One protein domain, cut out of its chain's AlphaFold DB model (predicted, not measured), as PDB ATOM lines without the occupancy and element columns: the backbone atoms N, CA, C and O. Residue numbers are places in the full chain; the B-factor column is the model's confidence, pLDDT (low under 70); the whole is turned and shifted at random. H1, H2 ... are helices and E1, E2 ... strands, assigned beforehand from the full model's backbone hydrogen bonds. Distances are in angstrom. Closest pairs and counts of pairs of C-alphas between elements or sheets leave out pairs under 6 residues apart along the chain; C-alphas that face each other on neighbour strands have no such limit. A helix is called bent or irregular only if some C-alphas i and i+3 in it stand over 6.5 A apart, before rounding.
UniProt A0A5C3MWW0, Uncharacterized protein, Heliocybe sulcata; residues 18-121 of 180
ATOM      1  N   GLY A  18     210.082 206.259 253.980       86.50
ATOM      2  CA  GLY A  18     210.734 207.340 253.251       86.50
ATOM      3  C   GLY A  18     211.249 206.885 251.892       86.50
ATOM      4  O   GLY A  18     210.960 207.534 250.892       86.50
ATOM      5  N   ASP A  19     211.935 205.741 251.825       85.94
ATOM      6  CA  ASP A  19     212.382 205.172 250.545       85.94
ATOM      7  C   ASP A  19     211.201 204.805 249.637       85.94
ATOM      8  O   ASP A  19     211.232 205.068 248.435       85.94
ATOM      9  N   LEU A  20     210.137 204.230 250.208       85.75
ATOM     10  CA  LEU A  20     208.924 203.890 249.467       85.75
ATOM     11  C   LEU A  20     208.247 205.137 248.900       85.75
ATOM     12  O   LEU A  20     207.909 205.145 247.718       85.75
ATOM     13  N   TRP A  21     208.095 206.197 249.696       86.88
ATOM     14  CA  TRP A  21     207.516 207.448 249.211       86.88
ATOM     15  C   TRP A  21     208.417 208.097 248.158       86.88
ATOM     16  O   TRP A  21     207.964 208.446 247.079       86.88
ATOM     17  N   LEU A  22     209.724 208.179 248.389       85.94
ATOM     18  CA  LEU A  22     210.635 208.774 247.411       85.94
ATOM     19  C   LEU A  22     210.724 207.978 246.108       85.94
ATOM     20  O   LEU A  22     210.998 208.560 245.063       85.94
ATOM     21  N   SER A  23     210.435 206.674 246.130       84.31
ATOM     22  CA  SER A  23     210.359 205.864 244.911       84.31
ATOM     23  C   SER A  23     209.204 206.256 243.978       84.31
ATOM     24  O   SER A  23     209.261 205.949 242.785       84.31
ATOM     25  N   THR A  24     208.179 206.958 244.483       79.25
ATOM     26  CA  THR A  24     207.061 207.463 243.668       79.25
ATOM     27  C   THR A  24     207.371 208.803 243.004       79.25
ATOM     28  O   THR A  24     206.654 209.206 242.087       79.25
ATOM     29  N   VAL A  25     208.456 209.471 243.409       77.31
ATOM     30  CA  VAL A  25     208.792 210.838 243.002       77.31
ATOM     31  C   VAL A  25     209.996 210.830 242.069       77.31
ATOM     32  O   VAL A  25     211.067 210.314 242.394       77.31
ATOM     33  N   LYS A  26     209.859 211.439 240.888       72.56
ATOM     34  CA  LYS A  26     210.998 211.590 239.975       72.56
ATOM     35  C   LYS A  26     211.848 212.799 240.377       72.56
ATOM     36  O   LYS A  26     211.287 213.839 240.709       72.56
ATOM     37  N   PRO A  27     213.188 212.729 240.262       64.75
ATOM     38  CA  PRO A  27     214.055 213.861 240.592       64.75
ATOM     39  C   PRO A  27     213.760 215.157 239.820       64.75
ATOM     40  O   PRO A  27     213.986 216.247 240.336       64.75
ATOM     41  N   ASP A  28     213.220 215.059 238.606       61.91
ATOM     42  CA  ASP A  28     212.878 216.230 237.789       61.91
ATOM     43  C   ASP A  28     211.620 216.971 238.288       61.91
ATOM     44  O   ASP A  28     211.364 218.104 237.880       61.91
ATOM     45  N   ASP A  29     210.835 216.365 239.188       61.75
ATOM     46  CA  ASP A  29     209.637 216.986 239.763       61.75
ATOM     47  C   ASP A  29     209.959 217.939 240.931       61.75
ATOM     48  O   ASP A  29     209.059 218.634 241.412       61.75
ATOM     49  N   TYR A  30     211.230 218.055 241.355       60.16
ATOM     50  CA  TYR A  30     211.592 218.869 242.522       60.16
ATOM     51  C   TYR A  30     211.392 220.395 242.342       60.16
ATOM     52  O   TYR A  30     211.385 221.162 243.302       60.16
ATOM     53  N   SER A  31     211.217 220.875 241.109       63.81
ATOM     54  CA  SER A  31     210.976 222.298 240.801       63.81
ATOM     55  C   SER A  31     209.593 222.565 240.205       63.81
ATOM     56  O   SER A  31     209.346 223.633 239.641       63.81
ATOM     57  N   ARG A  32     208.689 221.582 240.252       69.25
ATOM     58  CA  ARG A  32     207.364 221.697 239.642       69.25
ATOM     59  C   ARG A  32     206.406 222.433 240.579       69.25
ATOM     60  O   ARG A  32     206.358 222.166 241.772       69.25
ATOM     61  N   HIS A  33     205.597 223.331 240.026       76.25
ATOM     62  CA  HIS A  33     204.433 223.873 240.727       76.25
ATOM     63  C   HIS A  33     203.197 222.993 240.486       76.25
ATOM     64  O   HIS A  33     203.088 222.390 239.409       76.25
ATOM     65  N   PRO A  34     202.243 222.949 241.436       79.00
ATOM     66  CA  PRO A  34     200.967 222.277 241.234       79.00
ATOM     67  C   PRO A  34     200.272 222.783 239.964       79.00
ATOM     68  O   PRO A  34     199.970 223.968 239.831       79.00
ATOM     69  N   LYS A  35     200.026 221.877 239.017       83.12
ATOM     70  CA  LYS A  35     199.227 222.110 237.808       83.12
ATOM     71  C   LYS A  35     197.739 221.956 238.109       83.12
ATOM     72  O   LYS A  35     196.925 222.685 237.550       83.12
ATOM     73  N   ASN A  36     197.390 221.028 238.999       86.44
ATOM     74  CA  ASN A  36     196.033 220.808 239.474       86.44
ATOM     75  C   ASN A  36     195.944 221.153 240.962       86.44
ATOM     76  O   ASN A  36     195.993 220.287 241.828       86.44
ATOM     77  N   THR A  37     195.784 222.442 241.250       83.19
ATOM     78  CA  THR A  37     195.731 222.976 242.624       83.19
ATOM     79  C   THR A  37     194.650 222.361 243.521       83.19
ATOM     80  O   THR A  37     194.759 222.466 244.738       83.19
ATOM     81  N   ALA A  38     193.636 221.699 242.952       88.19
ATOM     82  CA  ALA A  38     192.609 220.982 243.704       88.19
ATOM     83  C   ALA A  38     193.025 219.567 244.128       88.19
ATOM     84  O   ALA A  38     192.448 219.030 245.065       88.19
ATOM     85  N   GLN A  39     193.994 218.951 243.449       91.88
ATOM     86  CA  GLN A  39     194.364 217.543 243.646       91.88
ATOM     87  C   GLN A  39     195.847 217.341 243.957       91.88
ATOM     88  O   GLN A  39     196.264 216.221 244.231       91.88
ATOM     89  N   GLU A  40     196.645 218.402 243.928       93.06
ATOM     90  CA  GLU A  40     198.084 218.365 244.153       93.06
ATOM     91  C   GLU A  40     198.467 219.236 245.358       93.06
ATOM     92  O   GLU A  40     197.891 220.304 245.589       93.06
ATOM     93  N   VAL A  41     199.473 218.789 246.103       93.44
ATOM     94  CA  VAL A  41     200.089 219.501 247.226       93.44
ATOM     95  C   VAL A  41     201.584 219.642 246.991       93.44
ATOM     96  O   VAL A  41     202.196 218.835 246.295       93.44
ATOM     97  N   TYR A  42     202.171 220.682 247.566       93.75
ATOM     98  CA  TYR A  42     203.614 220.860 247.594       93.75
ATOM     99  C   TYR A  42     204.168 220.180 248.842       93.75
ATOM    100  O   TYR A  42     203.705 220.458 249.941       93.75
ATOM    101  N   ILE A  43     205.126 219.281 248.676       94.44
ATOM    102  CA  ILE A  43     205.788 218.548 249.752       94.44
ATOM    103  C   ILE A  43     207.194 219.093 249.914       94.44
ATOM    104  O   ILE A  43     207.865 219.366 248.925       94.44
ATOM    105  N   GLU A  44     207.645 219.194 251.155       94.38
ATOM    106  CA  GLU A  44     209.020 219.477 251.529       94.38
ATOM    107  C   GLU A  44     209.527 218.368 252.448       94.38
ATOM    108  O   GLU A  44     208.849 217.976 253.396       94.38
ATOM    109  N   MET A  45     210.723 217.862 252.175       95.12
ATOM    110  CA  MET A  45     211.408 216.865 252.985       95.12
ATOM    111  C   MET A  45     212.828 217.319 253.285       95.12
ATOM    112  O   MET A  45     213.517 217.856 252.419       95.12
ATOM    113  N   TYR A  46     213.296 217.072 254.501       95.06
ATOM    114  CA  TYR A  46     214.659 217.410 254.899       95.06
ATOM    115  C   TYR A  46     215.182 216.439 255.950       95.06
ATOM    116  O   TYR A  46     214.425 215.842 256.715       95.06
ATOM    117  N   VAL A  47     216.505 216.284 255.971       96.44
ATOM    118  CA  VAL A  47     217.196 215.392 256.903       96.44
ATOM    119  C   VAL A  47     217.825 216.204 258.021       96.44
ATOM    120  O   VAL A  47     218.552 217.163 257.758       96.44
ATOM    121  N   VAL A  48     217.602 215.780 259.259       96.50
ATOM    122  CA  VAL A  48     218.335 216.250 260.437       96.50
ATOM    123  C   VAL A  48     219.300 215.151 260.869       96.50
ATOM    124  O   VAL A  48     218.917 213.986 260.971       96.50
ATOM    125  N   ARG A  49     220.559 215.524 261.107       95.00
ATOM    126  CA  ARG A  49     221.589 214.651 261.677       95.00
ATOM    127  C   ARG A  49     221.846 215.092 263.109       95.00
ATOM    128  O   ARG A  49     222.137 216.263 263.336       95.00
ATOM    129  N   HIS A  50     221.771 214.150 264.035       92.38
ATOM    130  CA  HIS A  50     222.193 214.330 265.416       92.38
ATOM    131  C   HIS A  50     223.487 213.556 265.610       92.38
ATOM    132  O   HIS A  50     223.506 212.329 265.474       92.38
ATOM    133  N   ASP A  51     224.564 214.288 265.886       87.19
ATOM    134  CA  ASP A  51     225.846 213.678 266.214       87.19
ATOM    135  C   ASP A  51     225.710 212.897 267.526       87.19
ATOM    136  O   ASP A  51     225.009 213.313 268.454       87.19
ATOM    137  N   ASN A  52     226.387 211.753 267.610       79.69
ATOM    138  CA  ASN A  52     226.386 210.960 268.828       79.69
ATOM    139  C   ASN A  52     227.032 211.754 269.987       79.69
ATOM    140  O   ASN A  52     228.191 212.161 269.855       79.69
ATOM    141  N   PRO A  53     226.329 211.972 271.117       70.31
ATOM    142  CA  PRO A  53     226.834 212.799 272.213       70.31
ATOM    143  C   PRO A  53     227.986 212.148 272.994       70.31
ATOM    144  O   PRO A  53     228.725 212.855 273.678       70.31
ATOM    145  N   GLU A  54     228.166 210.828 272.889       74.19
ATOM    146  CA  GLU A  54     229.190 210.066 273.615       74.19
ATOM    147  C   GLU A  54     230.115 209.302 272.654       74.19
ATOM    148  O   GLU A  54     230.132 208.068 272.673       74.19
ATOM    149  N   PRO A  55     230.892 209.998 271.795       69.88
ATOM    150  CA  PRO A  55     231.781 209.365 270.824       69.88
ATOM    151  C   PRO A  55     232.744 208.408 271.536       69.88
ATOM    152  O   PRO A  55     233.600 208.834 272.314       69.88
ATOM    153  N   SER A  56     232.620 207.103 271.283       68.44
ATOM    154  CA  SER A  56     233.575 206.143 271.820       68.44
ATOM    155  C   SER A  56     234.903 206.339 271.092       68.44
ATOM    156  O   SER A  56     234.957 206.474 269.872       68.44
ATOM    157  N   THR A  57     236.014 206.350 271.824       66.00
ATOM    158  CA  THR A  57     237.349 206.523 271.220       66.00
ATOM    159  C   THR A  57     237.797 205.311 270.400       66.00
ATOM    160  O   THR A  57     238.824 205.371 269.729       66.00
ATOM    161  N   TYR A  58     237.060 204.199 270.487       66.75
ATOM    162  CA  TYR A  58     237.444 202.903 269.933       66.75
ATOM    163  C   TYR A  58     236.571 202.457 268.753       66.75
ATOM    164  O   TYR A  58     237.049 201.677 267.931       66.75
ATOM    165  N   PHE A  59     235.335 202.958 268.629       72.38
ATOM    166  CA  PHE A  59     234.425 202.626 267.532       72.38
ATOM    167  C   PHE A  59     233.873 203.887 266.867       72.38
ATOM    168  O   PHE A  59     233.658 204.910 267.513       72.38
ATOM    169  N   LEU A  60     233.615 203.800 265.559       71.44
ATOM    170  CA  LEU A  60     232.790 204.785 264.867       71.44
ATOM    171  C   LEU A  60     231.388 204.718 265.466       71.44
ATOM    172  O   LEU A  60     230.668 203.740 265.268       71.44
ATOM    173  N   ASN A  61     231.032 205.743 266.226       77.25
ATOM    174  CA  ASN A  61     229.710 205.843 266.803       77.25
ATOM    175  C   ASN A  61     228.685 206.147 265.704       77.25
ATOM    176  O   ASN A  61     228.925 207.051 264.900       77.25
ATOM    177  N   PRO A  62     227.562 205.414 265.656       85.38
ATOM    178  CA  PRO A  62     226.505 205.716 264.710       85.38
ATOM    179  C   PRO A  62     225.884 207.071 265.056       85.38
ATOM    180  O   PRO A  62     225.689 207.390 266.233       85.38
ATOM    181  N   ASP A  63     225.585 207.856 264.024       89.88
ATOM    182  CA  ASP A  63     224.767 209.056 264.173       89.88
ATOM    183  C   ASP A  63     223.291 208.679 264.056       89.88
ATOM    184  O   ASP A  63     222.937 207.662 263.447       89.88
ATOM    185  N   LEU A  64     222.422 209.554 264.560       93.38
ATOM    186  CA  LEU A  64     220.985 209.459 264.342       93.38
ATOM    187  C   LEU A  64     220.564 210.412 263.220       93.38
ATOM    188  O   LEU A  64     220.668 211.633 263.341       93.38
ATOM    189  N   TYR A  65     220.030 209.848 262.143       94.88
ATOM    190  CA  TYR A  65     219.438 210.564 261.021       94.88
ATOM    191  C   TYR A  65     217.913 210.511 261.111       94.88
ATOM    192  O   TYR A  65     217.321 209.471 261.399       94.88
ATOM    193  N   GLN A  66     217.268 211.644 260.855       96.56
ATOM    194  CA  GLN A  66     215.818 211.802 260.911       96.56
ATOM    195  C   GLN A  66     215.331 212.478 259.635       96.56
ATOM    196  O   GLN A  66     215.785 213.574 259.311       96.56
ATOM    197  N   LEU A  67     214.416 211.830 258.918       96.94
ATOM    198  CA  LEU A  67     213.759 212.385 257.742       96.94
ATOM    199  C   LEU A  67     212.431 213.011 258.156       96.94
ATOM    200  O   LEU A  67     211.519 212.312 258.600       96.94
ATOM    201  N   TYR A  68     212.321 214.319 257.981       97.50
ATOM    202  CA  TYR A  68     211.100 215.073 258.229       97.50
ATOM    203  C   TYR A  68     210.377 215.388 256.928       97.50
ATOM    204  O   TYR A  68     211.007 215.535 255.879       97.50
ATOM    205  N   VAL A  69     209.055 215.524 257.017       97.25
ATOM    206  CA  VAL A  69     208.181 215.927 255.916       97.25
ATOM    207  C   VAL A  69     207.189 216.999 256.367       97.25
ATOM    208  O   VAL A  69     206.650 216.951 257.474       97.25
ATOM    209  N   SER A  70     206.930 217.961 255.492       97.25
ATOM    210  CA  SER A  70     205.845 218.933 255.600       97.25
ATOM    211  C   SER A  70     205.171 219.128 254.248       97.25
ATOM    212  O   SER A  70     205.746 218.840 253.200       97.25
ATOM    213  N   ALA A  71     203.938 219.613 254.265       96.94
ATOM    214  CA  ALA A  71     203.122 219.794 253.083       96.94
ATOM    215  C   ALA A  71     202.416 221.153 253.097       96.94
ATOM    216  O   ALA A  71     201.950 221.635 254.131       96.94
ATOM    217  N   TYR A  72     202.301 221.743 251.913       95.88
ATOM    218  CA  TYR A  72     201.573 222.966 251.638       95.88
ATOM    219  C   TYR A  72     200.487 222.707 250.593       95.88
ATOM    220  O   TYR A  72     200.744 222.234 249.482       95.88
ATOM    221  N   VAL A  73     199.255 223.058 250.943       95.25
ATOM    222  CA  VAL A  73     198.093 222.942 250.071       95.25
ATOM    223  C   VAL A  73     197.863 224.274 249.346       95.25
ATOM    224  O   VAL A  73     197.730 225.312 250.001       95.25
ATOM    225  N   PRO A  74     197.757 224.280 248.006       93.62
ATOM    226  CA  PRO A  74     197.468 225.489 247.243       93.62
ATOM    227  C   PRO A  74     196.181 226.202 247.682       93.62
ATOM    228  O   PRO A  74     195.192 225.568 248.056       93.62
ATOM    229  N   LEU A  75     196.160 227.534 247.546       90.31
ATOM    230  CA  LEU A  75     195.023 228.384 247.936       90.31
ATOM    231  C   LEU A  75     193.704 227.962 247.265       90.31
ATOM    232  O   LEU A  75     192.655 227.947 247.904       90.31
ATOM    233  N   ASN A  76     193.776 227.561 245.994       88.62
ATOM    234  CA  ASN A  76     192.617 227.226 245.162       88.62
ATOM    235  C   ASN A  76     192.132 225.774 245.335       88.62
ATOM    236  O   ASN A  76     191.388 225.268 244.500       88.62
ATOM    237  N   SER A  77     192.563 225.088 246.395       89.31
ATOM    238  CA  SER A  77     192.259 223.670 246.632       89.31
ATOM    239  C   SER A  77     190.887 223.396 247.256       89.31
ATOM    240  O   SER A  77     190.466 222.240 247.326       89.31
ATOM    241  N   GLY A  78     190.220 224.435 247.766       91.25
ATOM    242  CA  GLY A  78     189.011 224.303 248.584       91.25
ATOM    243  C   GLY A  78     189.271 223.869 250.034       91.25
ATOM    244  O   GLY A  78     188.321 223.765 250.804       91.25
ATOM    245  N   VAL A  79     190.532 223.647 250.428       94.12
ATOM    246  CA  VAL A  79     190.901 223.343 251.821       94.12
ATOM    247  C   VAL A  79     190.871 224.630 252.663       94.12
ATOM    248  O   VAL A  79     191.416 225.649 252.216       94.12
ATOM    249  N   PRO A  80     190.280 224.604 253.877       94.62
ATOM    250  CA  PRO A  80     190.267 225.754 254.779       94.62
ATOM    251  C   PRO A  80     191.669 226.277 255.099       94.62
ATOM    252  O   PRO A  80     192.602 225.500 255.291       94.62
ATOM    253  N   ASP A  81     191.798 227.598 255.237       95.00
ATOM    254  CA  ASP A  81     193.072 228.298 255.449       95.00
ATOM    255  C   ASP A  81     193.909 227.709 256.597       95.00
ATOM    256  O   ASP A  81     195.115 227.521 256.446       95.00
ATOM    257  N   GLN A  82     193.266 227.327 257.705       96.00
ATOM    258  CA  GLN A  82     193.920 226.739 258.881       96.00
ATOM    259  C   GLN A  82     194.577 225.366 258.630       96.00
ATOM    260  O   GLN A  82     195.405 224.933 259.423       96.00
ATOM    261  N   HIS A  83     194.218 224.680 257.538       96.44
ATOM    262  CA  HIS A  83     194.766 223.377 257.147       96.44
ATOM    263  C   HIS A  83     195.618 223.457 255.874       96.44
ATOM    264  O   HIS A  83     195.959 222.431 255.289       96.44
ATOM    265  N   ARG A  84     195.998 224.658 255.420       95.44
ATOM    266  CA  ARG A  84     196.866 224.791 254.238       95.44
ATOM    267  C   ARG A  84     198.313 224.404 254.494       95.44
ATOM    268  O   ARG A  84     199.004 224.049 253.548       95.44
ATOM    269  N   ILE A  85     198.768 224.473 255.738       97.25
ATOM    270  CA  ILE A  85     200.121 224.082 256.133       97.25
ATOM    271  C   ILE A  85     199.994 222.879 257.056       97.25
ATOM    272  O   ILE A  85     199.218 222.913 258.013       97.25
ATOM    273  N   SER A  86     200.726 221.813 256.750       97.75
ATOM    274  CA  SER A  86     200.763 220.632 257.601       97.75
ATOM    275  C   SER A  86     201.584 220.881 258.868       97.75
ATOM    276  O   SER A  86     202.494 221.714 258.867       97.75
ATOM    277  N   PRO A  87     201.360 220.103 259.939       97.50
ATOM    278  CA  PRO A  87     202.411 219.903 260.929       97.50
ATOM    279  C   PRO A  87     203.666 219.317 260.260       97.50
ATOM    280  O   PRO A  87     203.581 218.654 259.222       97.50
ATOM    281  N   VAL A  88     204.832 219.549 260.862       97.50
ATOM    282  CA  VAL A  88     206.067 218.848 260.489       97.50
ATOM    283  C   VAL A  88     206.010 217.451 261.094       97.50
ATOM    284  O   VAL A  88     205.812 217.307 262.300       97.50
ATOM    285  N   VAL A  89     206.184 216.428 260.264       97.25
ATOM    286  CA  VAL A  89     206.027 215.025 260.657       97.25
ATOM    287  C   VAL A  89     207.342 214.293 260.483       97.25
ATOM    288  O   VAL A  89     208.050 214.501 259.496       97.25
ATOM    289  N   LEU A  90     207.673 213.418 261.429       97.31
ATOM    290  CA  LEU A  90     208.797 212.516 261.263       97.31
ATOM    291  C   LEU A  90     208.373 211.318 260.412       97.31
ATOM    292  O   LEU A  90     207.511 210.533 260.814       97.31
ATOM    293  N   LEU A  91     209.001 211.189 259.247       95.88
ATOM    294  CA  LEU A  91     208.735 210.139 258.271       95.88
ATOM    295  C   LEU A  91     209.560 208.883 258.559       95.88
ATOM    296  O   LEU A  91     209.027 207.776 258.534       95.88
ATOM    297  N   GLU A  92     210.852 209.046 258.845       95.19
ATOM    298  CA  GLU A  92     211.755 207.915 259.062       95.19
ATOM    299  C   GLU A  92     212.930 208.266 259.985       95.19
ATOM    300  O   GLU A  92     213.368 209.419 260.044       95.19
ATOM    301  N   LYS A  93     213.447 207.267 260.710       94.81
ATOM    302  CA  LYS A  93     214.681 207.352 261.501       94.81
ATOM    303  C   LYS A  93     215.672 206.293 261.032       94.81
ATOM    304  O   LYS A  93     215.279 205.159 260.779       94.81
ATOM    305  N   TRP A  94     216.948 206.647 261.015       93.56
ATOM    306  CA  TRP A  94     218.049 205.720 260.785       93.56
ATOM    307  C   TRP A  94     219.161 205.980 261.794       93.56
ATOM    308  O   TRP A  94     219.607 207.116 261.938       93.56
ATOM    309  N   GLU A  95     219.611 204.938 262.482       92.19
ATOM    310  CA  GLU A  95     220.779 204.990 263.360       92.19
ATOM    311  C   GLU A  95     221.884 204.155 262.721       92.19
ATOM    312  O   GLU A  95     221.734 202.947 262.547       92.19
ATOM    313  N   GLY A  96     222.979 204.797 262.322       90.75
ATOM    314  CA  GLY A  96     224.032 204.095 261.603       90.75
ATOM    315  C   GLY A  96     225.070 205.010 260.974       90.75
ATOM    316  O   GLY A  96     225.153 206.207 261.253       90.75
ATOM    317  N   LEU A  97     225.883 204.422 260.100       87.38
ATOM    318  CA  LEU A  97     226.897 205.145 259.341       87.38
ATOM    319  C   LEU A  97     226.329 205.598 257.996       87.38
ATOM    320  O   LEU A  97     225.602 204.862 257.334       87.38
ATOM    321  N   LYS A  98     226.726 206.792 257.542       83.81
ATOM    322  CA  LYS A  98     226.285 207.352 256.252       83.81
ATOM    323  C   LYS A  98     226.616 206.465 255.041       83.81
ATOM    324  O   LYS A  98     225.915 206.503 254.038       83.81
ATOM    325  N   ASN A  99     227.703 205.703 255.133       83.81
ATOM    326  CA  ASN A  99     228.215 204.865 254.048       83.81
ATOM    327  C   ASN A  99     227.864 203.382 254.232       83.81
ATOM    328  O   ASN A  99     228.508 202.532 253.615       83.81
ATOM    329  N   ASP A 100     226.919 203.067 255.118       86.69
ATOM    330  CA  ASP A 100     226.426 201.702 255.255       86.69
ATOM    331  C   ASP A 100     225.775 201.244 253.937       86.69
ATOM    332  O   ASP A 100     225.197 202.044 253.203       86.69
ATOM    333  N   TYR A 101     225.907 199.964 253.596       82.56
ATOM    334  CA  TYR A 101     225.276 199.418 252.392       82.56
ATOM    335  C   TYR A 101     223.756 199.327 252.554       82.56
ATOM    336  O   TYR A 101     223.019 199.457 251.579       82.56
ATOM    337  N   ASP A 102     223.309 199.155 253.798       85.31
ATOM    338  CA  ASP A 102     221.902 198.986 254.144       85.31
ATOM    339  C   ASP A 102     221.197 200.313 254.464       85.31
ATOM    340  O   ASP A 102     220.031 200.338 254.857       85.31
ATOM    341  N   ALA A 103     221.910 201.423 254.302       88.00
ATOM    342  CA  ALA A 103     221.425 202.736 254.664       88.00
ATOM    343  C   ALA A 103     220.350 203.249 253.686       88.00
ATOM    344  O   ALA A 103     220.528 203.144 252.465       88.00
ATOM    345  N   PRO A 104     219.274 203.882 254.189       90.44
ATOM    346  CA  PRO A 104     218.252 204.480 253.344       90.44
ATOM    347  C   PRO A 104     218.832 205.521 252.392       90.44
ATOM    348  O   PRO A 104     219.716 206.305 252.744       90.44
ATOM    349  N   SER A 105     218.290 205.600 251.182       89.00
ATOM    350  CA  SER A 105     218.834 206.477 250.135       89.00
ATOM    351  C   SER A 105     218.833 207.961 250.535       89.00
ATOM    352  O   SER A 105     219.693 208.744 250.114       89.00
ATOM    353  N   TRP A 106     217.886 208.349 251.390       91.56
ATOM    354  CA  TRP A 106     217.729 209.709 251.884       91.56
ATOM    355  C   TRP A 106     218.827 210.139 252.863       91.56
ATOM    356  O   TRP A 106     219.082 211.337 252.970       91.56
ATOM    357  N   ILE A 107     219.573 209.225 253.501       92.06
ATOM    358  CA  ILE A 107     220.667 209.629 254.408       92.06
ATOM    359  C   ILE A 107     221.851 210.260 253.662       92.06
ATOM    360  O   ILE A 107     222.691 210.949 254.245       92.06
ATOM    361  N   LEU A 108     221.932 210.030 252.348       90.62
ATOM    362  CA  LEU A 108     222.947 210.634 251.493       90.62
ATOM    363  C   LEU A 108     222.690 212.123 251.243       90.62
ATOM    364  O   LEU A 108     223.610 212.829 250.817       90.62
ATOM    365  N   TRP A 109     221.477 212.608 251.523       91.62
ATOM    366  CA  TRP A 109     221.118 214.011 251.360       91.62
ATOM    367  C   TRP A 109     221.975 214.909 252.256       91.62
ATOM    368  O   TRP A 109     222.553 214.482 253.259       91.62
ATOM    369  N   VAL A 110     222.101 216.174 251.859       91.69
ATOM    370  CA  VAL A 110     222.793 217.170 252.678       91.69
ATOM    371  C   VAL A 110     221.868 217.527 253.847       91.69
ATOM    372  O   VAL A 110     220.740 217.953 253.591       91.69
ATOM    373  N   PRO A 111     222.295 217.351 255.112       92.81
ATOM    374  CA  PRO A 111     221.465 217.709 256.256       92.81
ATOM    375  C   PRO A 111     221.044 219.180 256.211       92.81
ATOM    376  O   PRO A 111     221.814 220.036 255.776       92.81
ATOM    377  N   ASN A 112     219.829 219.465 256.677       90.19
ATOM    378  CA  ASN A 112     219.202 220.791 256.681       90.19
ATOM    379  C   ASN A 112     219.002 221.424 255.291       90.19
ATOM    380  O   ASN A 112     218.678 222.606 255.201       90.19
ATOM    381  N   VAL A 113     219.176 220.660 254.207       92.94
ATOM    382  CA  VAL A 113     218.802 221.087 252.857       92.94
ATOM    383  C   VAL A 113     217.475 220.442 252.490       92.94
ATOM    384  O   VAL A 113     217.357 219.216 252.436       92.94
ATOM    385  N   THR A 114     216.485 221.287 252.226       91.62
ATOM    386  CA  THR A 114     215.150 220.856 251.826       91.62
ATOM    387  C   THR A 114     215.142 220.355 250.387       91.62
ATOM    388  O   THR A 114     215.721 220.968 249.488       91.62
ATOM    389  N   LYS A 115     214.447 219.242 250.169       90.44
ATOM    390  CA  LYS A 115     213.987 218.797 248.859       90.44
ATOM    391  C   LYS A 115     212.488 218.959 248.799       90.44
ATOM    392  O   LYS A 115     211.796 218.507 249.705       90.44
ATOM    393  N   SER A 116     211.996 219.542 247.722       89.94
ATOM    394  CA  SER A 116     210.575 219.831 247.602       89.94
ATOM    395  C   SER A 116     210.037 219.303 246.294       89.94
ATOM    396  O   SER A 116     210.769 219.330 245.325       89.94
ATOM    397  N   PHE A 117     208.804 218.817 246.242       90.88
ATOM    398  CA  PHE A 117     208.176 218.273 245.031       90.88
ATOM    399  C   PHE A 117     206.656 218.401 245.111       90.88
ATOM    400  O   PHE A 117     206.111 218.840 246.119       90.88
ATOM    401  N   VAL A 118     205.957 218.031 244.042       91.31
ATOM    402  CA  VAL A 118     204.491 217.999 244.016       91.31
ATOM    403  C   VAL A 118     204.008 216.564 244.118       91.31
ATOM    404  O   VAL A 118     204.507 215.699 243.405       91.31
ATOM    405  N   GLU A 119     203.012 216.333 244.965       92.31
ATOM    406  CA  GLU A 119     202.394 215.025 245.163       92.31
ATOM    407  C   GLU A 119     200.868 215.129 245.101       92.31
ATOM    408  O   GLU A 119     200.280 216.196 245.292       92.31
ATOM    409  N   SER A 120     200.209 214.003 244.844       93.44
ATOM    410  CA  SER A 120     198.769 213.862 244.996       93.44
ATOM    411  C   SER A 120     198.332 214.190 246.426       93.44
ATOM    412  O   SER A 120     198.857 213.663 247.415       93.44
ATOM    413  N   ARG A 121     197.300 215.030 246.539       94.50
ATOM    414  CA  ARG A 121     196.646 215.370 247.805       94.50
ATOM    415  C   ARG A 121     196.082 214.122 248.484       94.50
ATOM    416  O   ARG A 121     196.208 213.993 249.696       94.50
TER     417      ARG A 121
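What this domain is: This is residues 18 to 121 of the 180 residues of an uncharacterized protein of Heliocybe sulcata (UniProt A0A5C3MWW0). A long, strongly twisted sheet of four antiparallel strands makes the length of a rod, with a long loop toward each end, residues 51 to 62 and residues 73 to 88. Three short helices lie along it: H1 over a face of the sheet at E2, H3 grazing the sheet, and H2 beside the strands by E4. The printed part has 104 residues, with three named helices and four named strands in the order H1, H2, E1, E2, E3, H3, E4; the sheet's order is E3, E2, E1, E4. The class is mixed, helices and strands, with 49 residues, under half, in named elements. The whole is loose, with a radius of gyration of the C-alphas of 16.5 A and spans of 57 by 28 by 18 A.

Where its parts are: H1, residues 18 to 22, begins with C-alpha 18 at (210.734, 207.340, 253.251) and is 6.0 A long. H2, residues 27 to 31, 9.0 A, is irregular: C-alphas 28 and 31 are 7.0 A apart. E1, residues 40 to 50, is 32.4 A long and begins with C-alpha 40 at (198.084, 218.365, 244.153). E2, residues 63 to 72, is 29.8 A long, and E3, residues 89 to 96, 21.1 A. H3, residues 105 to 108, 6.0 A, is neither bent nor irregular, but only just. E4, residues 115 to 120, is 16.5 A long and ends with C-alpha 120 at (198.769, 213.862, 244.996).

How they stand to each other: E1, E2 and E3 form a meander, each strand the antiparallel neighbour of the one before; E1 and E2 are a hairpin, as are E2 and E3. Between E1 and E2, N 44 and O 70 are 2.8 A apart, within hydrogen-bond range. Between E3 and E2, N 65 and O 94 are at 2.8 A. Edge strand E4 is antiparallel to E1, with N 43 and O 117 at 2.8 A. H1 is on the sheet, over E2, at a height of 9.7 A. H2 stands at the sheet's level; its closest C-alpha to E4 is that of Tyr 30, 4.3 A from that of Phe 117. H3 only grazes the sheet, with residues 106 to 108. H1 and H3 only just touch, with 3 pairs of C-alphas within 8 A; the closest, Asp 19 and Ser 105, are 6.6 A apart. H2 and H3 are apart. In H1 the O i to N i+4 pair is within hydrogen-bond range; in H2 0 of 1 is, beside 1 of 2 O i to N i+3 pairs, and H3 is too short for an i+4 pair.

The domain as a whole: The two C-alphas farthest apart, those of Tyr 58 and Gly 78, are 57.1 A apart. The printed part has no cut. The links E1 to E2 and E2 to E3 are long. The mean pLDDT of the printed part is 87.6; residues 27 to 32 and 55 to 58 are under 70.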